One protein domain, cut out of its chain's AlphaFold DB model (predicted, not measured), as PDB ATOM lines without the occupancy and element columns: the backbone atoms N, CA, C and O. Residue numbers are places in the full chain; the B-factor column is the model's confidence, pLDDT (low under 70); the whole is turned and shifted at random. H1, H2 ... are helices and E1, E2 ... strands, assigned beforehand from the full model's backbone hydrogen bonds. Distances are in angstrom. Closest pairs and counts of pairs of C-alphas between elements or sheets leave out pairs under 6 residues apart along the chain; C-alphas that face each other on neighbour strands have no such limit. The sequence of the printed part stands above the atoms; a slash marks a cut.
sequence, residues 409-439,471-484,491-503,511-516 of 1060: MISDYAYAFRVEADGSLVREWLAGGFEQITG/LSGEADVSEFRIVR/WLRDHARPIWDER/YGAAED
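AT A GLANCE: This is residues 409 to 439, 471 to 484, 491 to 503 and 511 to 516 of the 1060 residues of the protein "Diguanylate cyclase/phosphodiesterase (GGDEF & EAL domains) with PAS/PAC sensor(S)" of Anaerolineae bacterium (UniProt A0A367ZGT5). A twisted, curled sheet of five strands, E2 E1 E5 E4 E3, forms an open trough, with short helix H1 at one end, beside the strands. The 64 printed residues hold, in chain order, E1 E2 H1 E3 E4 E5; the sheet is antiparallel and the class mostly strand. It is only just compact, close to loose, with radius of gyration of the C-alphas 12.6 A and spans of 39 by 25 by 20 A.

IN THESE COORDINATES: Find C-alpha 491 at (-24.273, 14.170, 3.061); E4, residues 491 to 501, runs 32.3 A from there. E5 is 511 to 516, ending at (-26.415, 11.094, 7.801); E1 is 413 to 419, E2 425 to 432, E3 476 to 483, H1 434 to 438.

HOW THE PARTS SIT: Look at N 495 and O 513, 2.8 A, between E4 and E5. H1 is on the sheet at height 7.0 A, over none of its strands; its O i to N i+4 pair is within hydrogen-bond range.

THE WHOLE: Cuts after 439, 484 and 503 leave C-alpha gaps of 27.8 A, 10.6 A and 19.7 A. Residues 409 to 412 are under 70 in pLDDT.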
ATOM      1  N   MET A 409     -34.518  12.671  22.181       41.91
ATOM      2  CA  MET A 409     -33.362  12.148  22.910       41.91
ATOM      3  C   MET A 409     -32.321  11.334  22.121       41.91
ATOM      4  O   MET A 409     -31.261  11.124  22.704       41.91
ATOM      5  N   ILE A 410     -32.495  10.926  20.847       45.75
ATOM      6  CA  ILE A 410     -31.383  10.303  20.072       45.75
ATOM      7  C   ILE A 410     -31.455  10.610  18.556       45.75
ATOM      8  O   ILE A 410     -32.225   9.992  17.825       45.75
ATOM      9  N   SER A 411     -30.592  11.518  18.081       54.22
ATOM     10  CA  SER A 411     -30.188  11.694  16.668       54.22
ATOM     11  C   SER A 411     -28.823  11.038  16.403       54.22
ATOM     12  O   SER A 411     -28.103  10.775  17.370       54.22
ATOM     13  N   ASP A 412     -28.450  10.807  15.131       69.94
ATOM     14  CA  ASP A 412     -27.206  10.109  14.748       69.94
ATOM     15  C   ASP A 412     -25.995  10.641  15.507       69.94
ATOM     16  O   ASP A 412     -25.301   9.869  16.164       69.94
ATOM     17  N   TYR A 413     -25.790  11.959  15.516       80.12
ATOM     18  CA  TYR A 413     -25.099  12.604  16.623       80.12
ATOM     19  C   TYR A 413     -25.729  13.954  16.958       80.12
ATOM     20  O   TYR A 413     -26.160  14.709  16.087       80.12
ATOM     21  N   ALA A 414     -25.755  14.265  18.247       79.75
ATOM     22  CA  ALA A 414     -26.199  15.536  18.787       79.75
ATOM     23  C   ALA A 414     -25.016  16.281  19.404       79.75
ATOM     24  O   ALA A 414     -24.053  15.678  19.884       79.75
ATOM     25  N   TYR A 415     -25.082  17.602  19.393       85.75
ATOM     26  CA  TYR A 415     -24.035  18.463  19.910       85.75
ATOM     27  C   TYR A 415     -24.616  19.675  20.631       85.75
ATOM     28  O   TYR A 415     -25.696  20.176  20.305       85.75
ATOM     29  N   ALA A 416     -23.845  20.196  21.579       84.12
ATOM     30  CA  ALA A 416     -24.060  21.513  22.153       84.12
ATOM     31  C   ALA A 416     -22.782  22.342  22.065       84.12
ATOM     32  O   ALA A 416     -21.694  21.883  22.426       84.12
ATOM     33  N   PHE A 417     -22.929  23.587  21.623       87.88
ATOM     34  CA  PHE A 417     -21.874  24.592  21.633       87.88
ATOM     35  C   PHE A 417     -22.269  25.755  22.536       87.88
ATOM     36  O   PHE A 417     -23.376  26.277  22.436       87.88
ATOM     37  N   ARG A 418     -21.341  26.213  23.372       88.38
ATOM     38  CA  ARG A 418     -21.394  27.517  24.028       88.38
ATOM     39  C   ARG A 418     -20.864  28.582  23.077       88.38
ATOM     40  O   ARG A 418     -19.867  28.353  22.394       88.38
ATOM     41  N   VAL A 419     -21.515  29.739  23.051       87.69
ATOM     42  CA  VAL A 419     -21.118  30.880  22.218       87.69
ATOM     43  C   VAL A 419     -20.404  31.916  23.087       87.69
ATOM     44  O   VAL A 419     -20.991  32.485  24.016       87.69
ATOM     45  N   GLU A 420     -19.129  32.171  22.808       87.06
ATOM     46  CA  GLU A 420     -18.332  33.181  23.516       87.06
ATOM     47  C   GLU A 420     -18.656  34.605  23.025       87.06
ATOM     48  O   GLU A 420     -19.390  34.803  22.056       87.06
ATOM     49  N   ALA A 421     -18.168  35.630  23.733       79.19
ATOM     50  CA  ALA A 421     -18.508  37.029  23.440       79.19
ATOM     51  C   ALA A 421     -18.017  37.517  22.062       79.19
ATOM     52  O   ALA A 421     -18.583  38.457  21.514       79.19
ATOM     53  N   ASP A 422     -16.994  36.869  21.501       81.00
ATOM     54  CA  ASP A 422     -16.471  37.110  20.150       81.00
ATOM     55  C   ASP A 422     -17.223  36.321  19.058       81.00
ATOM     56  O   ASP A 422     -16.866  36.383  17.883       81.00
ATOM     57  N   GLY A 423     -18.261  35.572  19.445       77.31
ATOM     58  CA  GLY A 423     -19.046  34.720  18.563       77.31
ATOM     59  C   GLY A 423     -18.419  33.356  18.289       77.31
ATOM     60  O   GLY A 423     -19.006  32.601  17.520       77.31
ATOM     61  N   SER A 424     -17.268  33.012  18.880       82.75
ATOM     62  CA  SER A 424     -16.647  31.692  18.716       82.75
ATOM     63  C   SER A 424     -17.450  30.584  19.415       82.75
ATOM     64  O   SER A 424     -18.113  30.806  20.431       82.75
ATOM     65  N   LEU A 425     -17.414  29.375  18.843       84.38
ATOM     66  CA  LEU A 425     -18.145  28.212  19.348       84.38
ATOM     67  C   LEU A 425     -17.216  27.288  20.138       84.38
ATOM     68  O   LEU A 425     -16.259  26.739  19.590       84.38
ATOM     69  N   VAL A 426     -17.545  27.063  21.407       83.56
ATOM     70  CA  VAL A 426     -16.854  26.122  22.294       83.56
ATOM     71  C   VAL A 426     -17.754  24.914  22.517       83.56
ATOM     72  O   VAL A 426     -18.866  25.046  23.016       83.56
ATOM     73  N   ARG A 427     -17.294  23.722  22.132       85.88
ATOM     74  CA  ARG A 427     -18.061  22.478  22.283       85.88
ATOM     75  C   ARG A 427     -18.269  22.163  23.768       85.88
ATOM     76  O   ARG A 427     -17.290  21.987  24.484       85.88
ATOM     77  N   GLU A 428     -19.521  22.078  24.216       79.25
ATOM     78  CA  GLU A 428     -19.870  21.659  25.582       79.25
ATOM     79  C   GLU A 428     -19.983  20.137  25.664       79.25
ATOM     80  O   GLU A 428     -19.389  19.514  26.541       79.25
ATOM     81  N   TRP A 429     -20.704  19.532  24.722       79.38
ATOM     82  CA  TRP A 429     -20.795  18.083  24.600       79.38
ATOM     83  C   TRP A 429     -21.139  17.671  23.170       79.38
ATOM     84  O   TRP A 429     -21.607  18.468  22.355       79.38
ATOM     85  N   LEU A 430     -20.863  16.406  22.877       81.06
ATOM     86  CA  LEU A 430     -21.146  15.736  21.617       81.06
ATOM     87  C   LEU A 430     -21.499  14.289  21.955       81.06
ATOM     88  O   LEU A 430     -20.731  13.620  22.647       81.06
ATOM     89  N   ALA A 431     -22.664  13.834  21.520       70.38
ATOM     90  CA  ALA A 431     -23.187  12.503  21.800       70.38
ATOM     91  C   ALA A 431     -23.583  11.818  20.492       70.38
ATOM     92  O   ALA A 431     -24.029  12.482  19.565       70.38
ATOM     93  N   GLY A 432     -23.449  10.494  20.427       78.69
ATOM     94  CA  GLY A 432     -23.784   9.705  19.241       78.69
ATOM     95  C   GLY A 432     -22.592   9.426  18.320       78.69
ATOM     96  O   GLY A 432     -21.432   9.484  18.726       78.69
ATOM     97  N   GLY A 433     -22.899   9.075  17.077       82.00
ATOM     98  CA  GLY A 433     -22.028   8.493  16.065       82.00
ATOM     99  C   GLY A 433     -21.102   9.452  15.303       82.00
ATOM    100  O   GLY A 433     -20.830   9.221  14.124       82.00
ATOM    101  N   PHE A 434     -20.634  10.546  15.915       85.62
ATOM    102  CA  PHE A 434     -19.838  11.570  15.213       85.62
ATOM    103  C   PHE A 434     -18.566  11.003  14.567       85.62
ATOM    104  O   PHE A 434     -18.256  11.313  13.414       85.62
ATOM    105  N   GLU A 435     -17.827  10.161  15.290       85.19
ATOM    106  CA  GLU A 435     -16.588   9.561  14.788       85.19
ATOM    107  C   GLU A 435     -16.879   8.526  13.692       85.19
ATOM    108  O   GLU A 435     -16.172   8.463  12.688       85.19
ATOM    109  N   GLN A 436     -17.975   7.774  13.814       82.25
ATOM    110  CA  GLN A 436     -18.427   6.814  12.806       82.25
ATOM    111  C   GLN A 436     -18.775   7.511  11.482       82.25
ATOM    112  O   GLN A 436     -18.463   6.998  10.398       82.25
ATOM    113  N   ILE A 437     -19.398   8.688  11.566       84.44
ATOM    114  CA  ILE A 437     -19.879   9.454  10.413       84.44
ATOM    115  C   ILE A 437     -18.749  10.254   9.757       84.44
ATOM    116  O   ILE A 437     -18.588  10.191   8.537       84.44
ATOM    117  N   THR A 438     -17.934  10.956  10.544       86.06
ATOM    118  CA  THR A 438     -16.878  11.847  10.027       86.06
ATOM    119  C   THR A 438     -15.523  11.151   9.851       86.06
ATOM    120  O   THR A 438     -14.678  11.610   9.083       86.06
ATOM    121  N   GLY A 439     -15.282  10.037  10.546       83.81
ATOM    122  CA  GLY A 439     -13.972   9.383  10.626       83.81
ATOM    123  C   GLY A 439     -12.939  10.153  11.454       83.81
ATOM    124  O   GLY A 439     -11.793   9.717  11.529       83.81
ATOM    125  N   LEU A 471     -26.402  32.865  14.823       86.75
ATOM    126  CA  LEU A 471     -25.970  33.966  15.690       86.75
ATOM    127  C   LEU A 471     -26.981  35.120  15.769       86.75
ATOM    128  O   LEU A 471     -26.958  35.855  16.757       86.75
ATOM    129  N   SER A 472     -27.892  35.258  14.799       87.50
ATOM    130  CA  SER A 472     -29.010  36.210  14.880       87.50
ATOM    131  C   SER A 472     -30.170  35.719  15.756       87.50
ATOM    132  O   SER A 472     -31.124  36.465  15.964       87.50
ATOM    133  N   GLY A 473     -30.085  34.499  16.303       84.06
ATOM    134  CA  GLY A 473     -31.110  33.911  17.169       84.06
ATOM    135  C   GLY A 473     -32.156  33.068  16.434       84.06
ATOM    136  O   GLY A 473     -33.104  32.600  17.062       84.06
ATOM    137  N   GLU A 474     -31.983  32.829  15.133       86.25
ATOM    138  CA  GLU A 474     -32.897  32.025  14.322       86.25
ATOM    139  C   GLU A 474     -32.428  30.566  14.225       86.25
ATOM    140  O   GLU A 474     -31.235  30.266  14.231       86.25
ATOM    141  N   ALA A 475     -33.373  29.627  14.156       85.44
ATOM    142  CA  ALA A 475     -33.070  28.212  13.945       85.44
ATOM    143  C   ALA A 475     -32.743  27.933  12.470       85.44
ATOM    144  O   ALA A 475     -33.335  28.550  11.588       85.44
ATOM    145  N   ASP A 476     -31.871  26.957  12.200       90.44
ATOM    146  CA  ASP A 476     -31.504  26.585  10.829       90.44
ATOM    147  C   ASP A 476     -31.516  25.069  10.605       90.44
ATOM    148  O   ASP A 476     -31.089  24.277  11.456       90.44
ATOM    149  N   VAL A 477     -31.944  24.672   9.407       88.44
ATOM    150  CA  VAL A 477     -31.846  23.301   8.900       88.44
ATOM    151  C   VAL A 477     -31.192  23.355   7.531       88.44
ATOM    152  O   VAL A 477     -31.808  23.801   6.565       88.44
ATOM    153  N   SER A 478     -29.956  22.873   7.447       89.56
ATOM    154  CA  SER A 478     -29.177  22.904   6.209       89.56
ATOM    155  C   SER A 478     -28.658  21.519   5.854       89.56
ATOM    156  O   SER A 478     -28.244  20.757   6.727       89.56
ATOM    157  N   GLU A 479     -28.649  21.216   4.557       92.06
ATOM    158  CA  GLU A 479     -27.988  20.035   4.000       92.06
ATOM    159  C   GLU A 479     -26.647  20.452   3.387       92.06
ATOM    160  O   GLU A 479     -26.588  21.399   2.602       92.06
ATOM    161  N   PHE A 480     -25.565  19.763   3.741       88.94
ATOM    162  CA  PHE A 480     -24.242  20.020   3.172       88.94
ATOM    163  C   PHE A 480     -23.388  18.758   3.157       88.94
ATOM    164  O   PHE A 480     -23.597  17.818   3.929       88.94
ATOM    165  N   ARG A 481     -22.396  18.743   2.268       91.12
ATOM    166  CA  ARG A 481     -21.433  17.649   2.183       91.12
ATOM    167  C   ARG A 481     -20.284  17.845   3.158       91.12
ATOM    168  O   ARG A 481     -19.770  18.953   3.312       91.12
ATOM    169  N   ILE A 482     -19.829  16.743   3.744       89.31
ATOM    170  CA  ILE A 482     -18.589  16.672   4.514       89.31
ATOM    171  C   ILE A 482     -17.594  15.703   3.878       89.31
ATOM    172  O   ILE A 482     -17.984  14.743   3.213       89.31
ATOM    173  N   VAL A 483     -16.307  15.942   4.111       85.81
ATOM    174  CA  VAL A 483     -15.199  15.067   3.726       85.81
ATOM    175  C   VAL A 483     -14.731  14.304   4.960       85.81
ATOM    176  O   VAL A 483     -14.316  14.898   5.957       85.81
ATOM    177  N   ARG A 484     -14.803  12.975   4.894       87.19
ATOM    178  CA  ARG A 484     -14.332  12.067   5.944       87.19
ATOM    179  C   ARG A 484     -12.804  11.997   6.000       87.19
ATOM    180  O   ARG A 484     -12.109  12.389   5.063       87.19
ATOM    181  N   TRP A 491     -23.248  13.135   2.971       87.44
ATOM    182  CA  TRP A 491     -24.273  14.170   3.061       87.44
ATOM    183  C   TRP A 491     -24.832  14.223   4.476       87.44
ATOM    184  O   TRP A 491     -25.325  13.216   4.976       87.44
ATOM    185  N   LEU A 492     -24.790  15.403   5.091       88.81
ATOM    186  CA  LEU A 492     -25.411  15.645   6.387       88.81
ATOM    187  C   LEU A 492     -26.595  16.586   6.243       88.81
ATOM    188  O   LEU A 492     -26.505  17.589   5.536       88.81
ATOM    189  N   ARG A 493     -27.674  16.283   6.966       90.25
ATOM    190  CA  ARG A 493     -28.732  17.242   7.281       90.25
ATOM    191  C   ARG A 493     -28.585  17.654   8.731       90.25
ATOM    192  O   ARG A 493     -28.725  16.831   9.626       90.25
ATOM    193  N   ASP A 494     -28.294  18.923   8.958       88.62
ATOM    194  CA  ASP A 494     -27.965  19.430  10.282       88.62
ATOM    195  C   ASP A 494     -29.057  20.379  10.787       88.62
ATOM    196  O   ASP A 494     -29.350  21.407  10.172       88.62
ATOM    197  N   HIS A 495     -29.656  20.052  11.929       89.00
ATOM    198  CA  HIS A 495     -30.701  20.821  12.599       89.00
ATOM    199  C   HIS A 495     -30.093  21.547  13.796       89.00
ATOM    200  O   HIS A 495     -29.606  20.888  14.705       89.00
ATOM    201  N   ALA A 496     -30.131  22.882  13.839       88.06
ATOM    202  CA  ALA A 496     -29.609  23.637  14.980       88.06
ATOM    203  C   ALA A 496     -30.571  24.718  15.473       88.06
ATOM    204  O   ALA A 496     -31.233  25.400  14.688       88.06
ATOM    205  N   ARG A 497     -30.614  24.888  16.796       89.31
ATOM    206  CA  ARG A 497     -31.381  25.912  17.504       89.31
ATOM    207  C   ARG A 497     -30.492  26.704  18.468       89.31
ATOM    208  O   ARG A 497     -29.876  26.101  19.353       89.31
ATOM    209  N   PRO A 498     -30.437  28.039  18.343       90.75
ATOM    210  CA  PRO A 498     -29.738  28.894  19.290       90.75
ATOM    211  C   PRO A 498     -30.587  29.177  20.540       90.75
ATOM    212  O   PRO A 498     -31.814  29.175  20.501       90.75
ATOM    213  N   ILE A 499     -29.918  29.452  21.659       89.31
ATOM    214  CA  ILE A 499     -30.508  29.917  22.917       89.31
ATOM    215  C   ILE A 499     -30.086  31.364  23.140       89.31
ATOM    216  O   ILE A 499     -28.897  31.653  23.314       89.31
ATOM    217  N   TRP A 500     -31.075  32.252  23.150       86.88
ATOM    218  CA  TRP A 500     -30.902  33.680  23.386       86.88
ATOM    219  C   TRP A 500     -30.873  34.004  24.885       86.88
ATOM    220  O   TRP A 500     -31.685  33.482  25.649       86.88
ATOM    221  N   ASP A 501     -29.956  34.875  25.308       87.31
ATOM    222  CA  ASP A 501     -29.942  35.449  26.658       87.31
ATOM    223  C   ASP A 501     -30.381  36.919  26.596       87.31
ATOM    224  O   ASP A 501     -29.633  37.791  26.146       87.31
ATOM    225  N   GLU A 502     -31.596  37.192  27.080       80.75
ATOM    226  CA  GLU A 502     -32.216  38.527  27.125       80.75
ATOM    227  C   GLU A 502     -31.386  39.565  27.896       80.75
ATOM    228  O   GLU A 502     -31.414  40.754  27.586       80.75
ATOM    229  N   ARG A 503     -30.604  39.143  28.900       77.19
ATOM    230  CA  ARG A 503     -29.801  40.061  29.722       77.19
ATOM    231  C   ARG A 503     -28.503  40.460  29.026       77.19
ATOM    232  O   ARG A 503     -27.982  41.544  29.281       77.19
ATOM    233  N   TYR A 511     -27.832  24.268  20.361       86.31
ATOM    234  CA  TYR A 511     -28.070  22.828  20.334       86.31
ATOM    235  C   TYR A 511     -28.293  22.395  18.898       86.31
ATOM    236  O   TYR A 511     -29.003  23.079  18.163       86.31
ATOM    237  N   GLY A 512     -27.715  21.271  18.498       85.88
ATOM    238  CA  GLY A 512     -27.996  20.724  17.185       85.88
ATOM    239  C   GLY A 512     -27.845  19.221  17.092       85.88
ATOM    240  O   GLY A 512     -27.335  18.563  17.997       85.88
ATOM    241  N   ALA A 513     -28.354  18.697  15.990       85.00
ATOM    242  CA  ALA A 513     -28.396  17.291  15.663       85.00
ATOM    243  C   ALA A 513     -28.167  17.126  14.164       85.00
ATOM    244  O   ALA A 513     -28.856  17.753  13.356       85.00
ATOM    245  N   ALA A 514     -27.224  16.261  13.812       86.75
ATOM    246  CA  ALA A 514     -26.940  15.916  12.432       86.75
ATOM    247  C   ALA A 514     -27.493  14.525  12.108       86.75
ATOM    248  O   ALA A 514     -27.389  13.613  12.927       86.75
ATOM    249  N   GLU A 515     -28.054  14.391  10.908       85.69
ATOM    250  CA  GLU A 515     -28.540  13.156  10.282       85.69
ATOM    251  C   GLU A 515     -27.617  12.815   9.095       85.69
ATOM    252  O   GLU A 515     -27.387  13.677   8.237       85.69
ATOM    253  N   ASP A 516     -27.089  11.584   9.016       85.62
ATOM    254  CA  ASP A 516     -26.415  11.094   7.801       85.62
ATOM    255  C   ASP A 516     -27.472  10.704   6.761       85.62
ATOM    256  O   ASP A 516     -28.120   9.661   6.838       85.62
TER     257      ASP A 516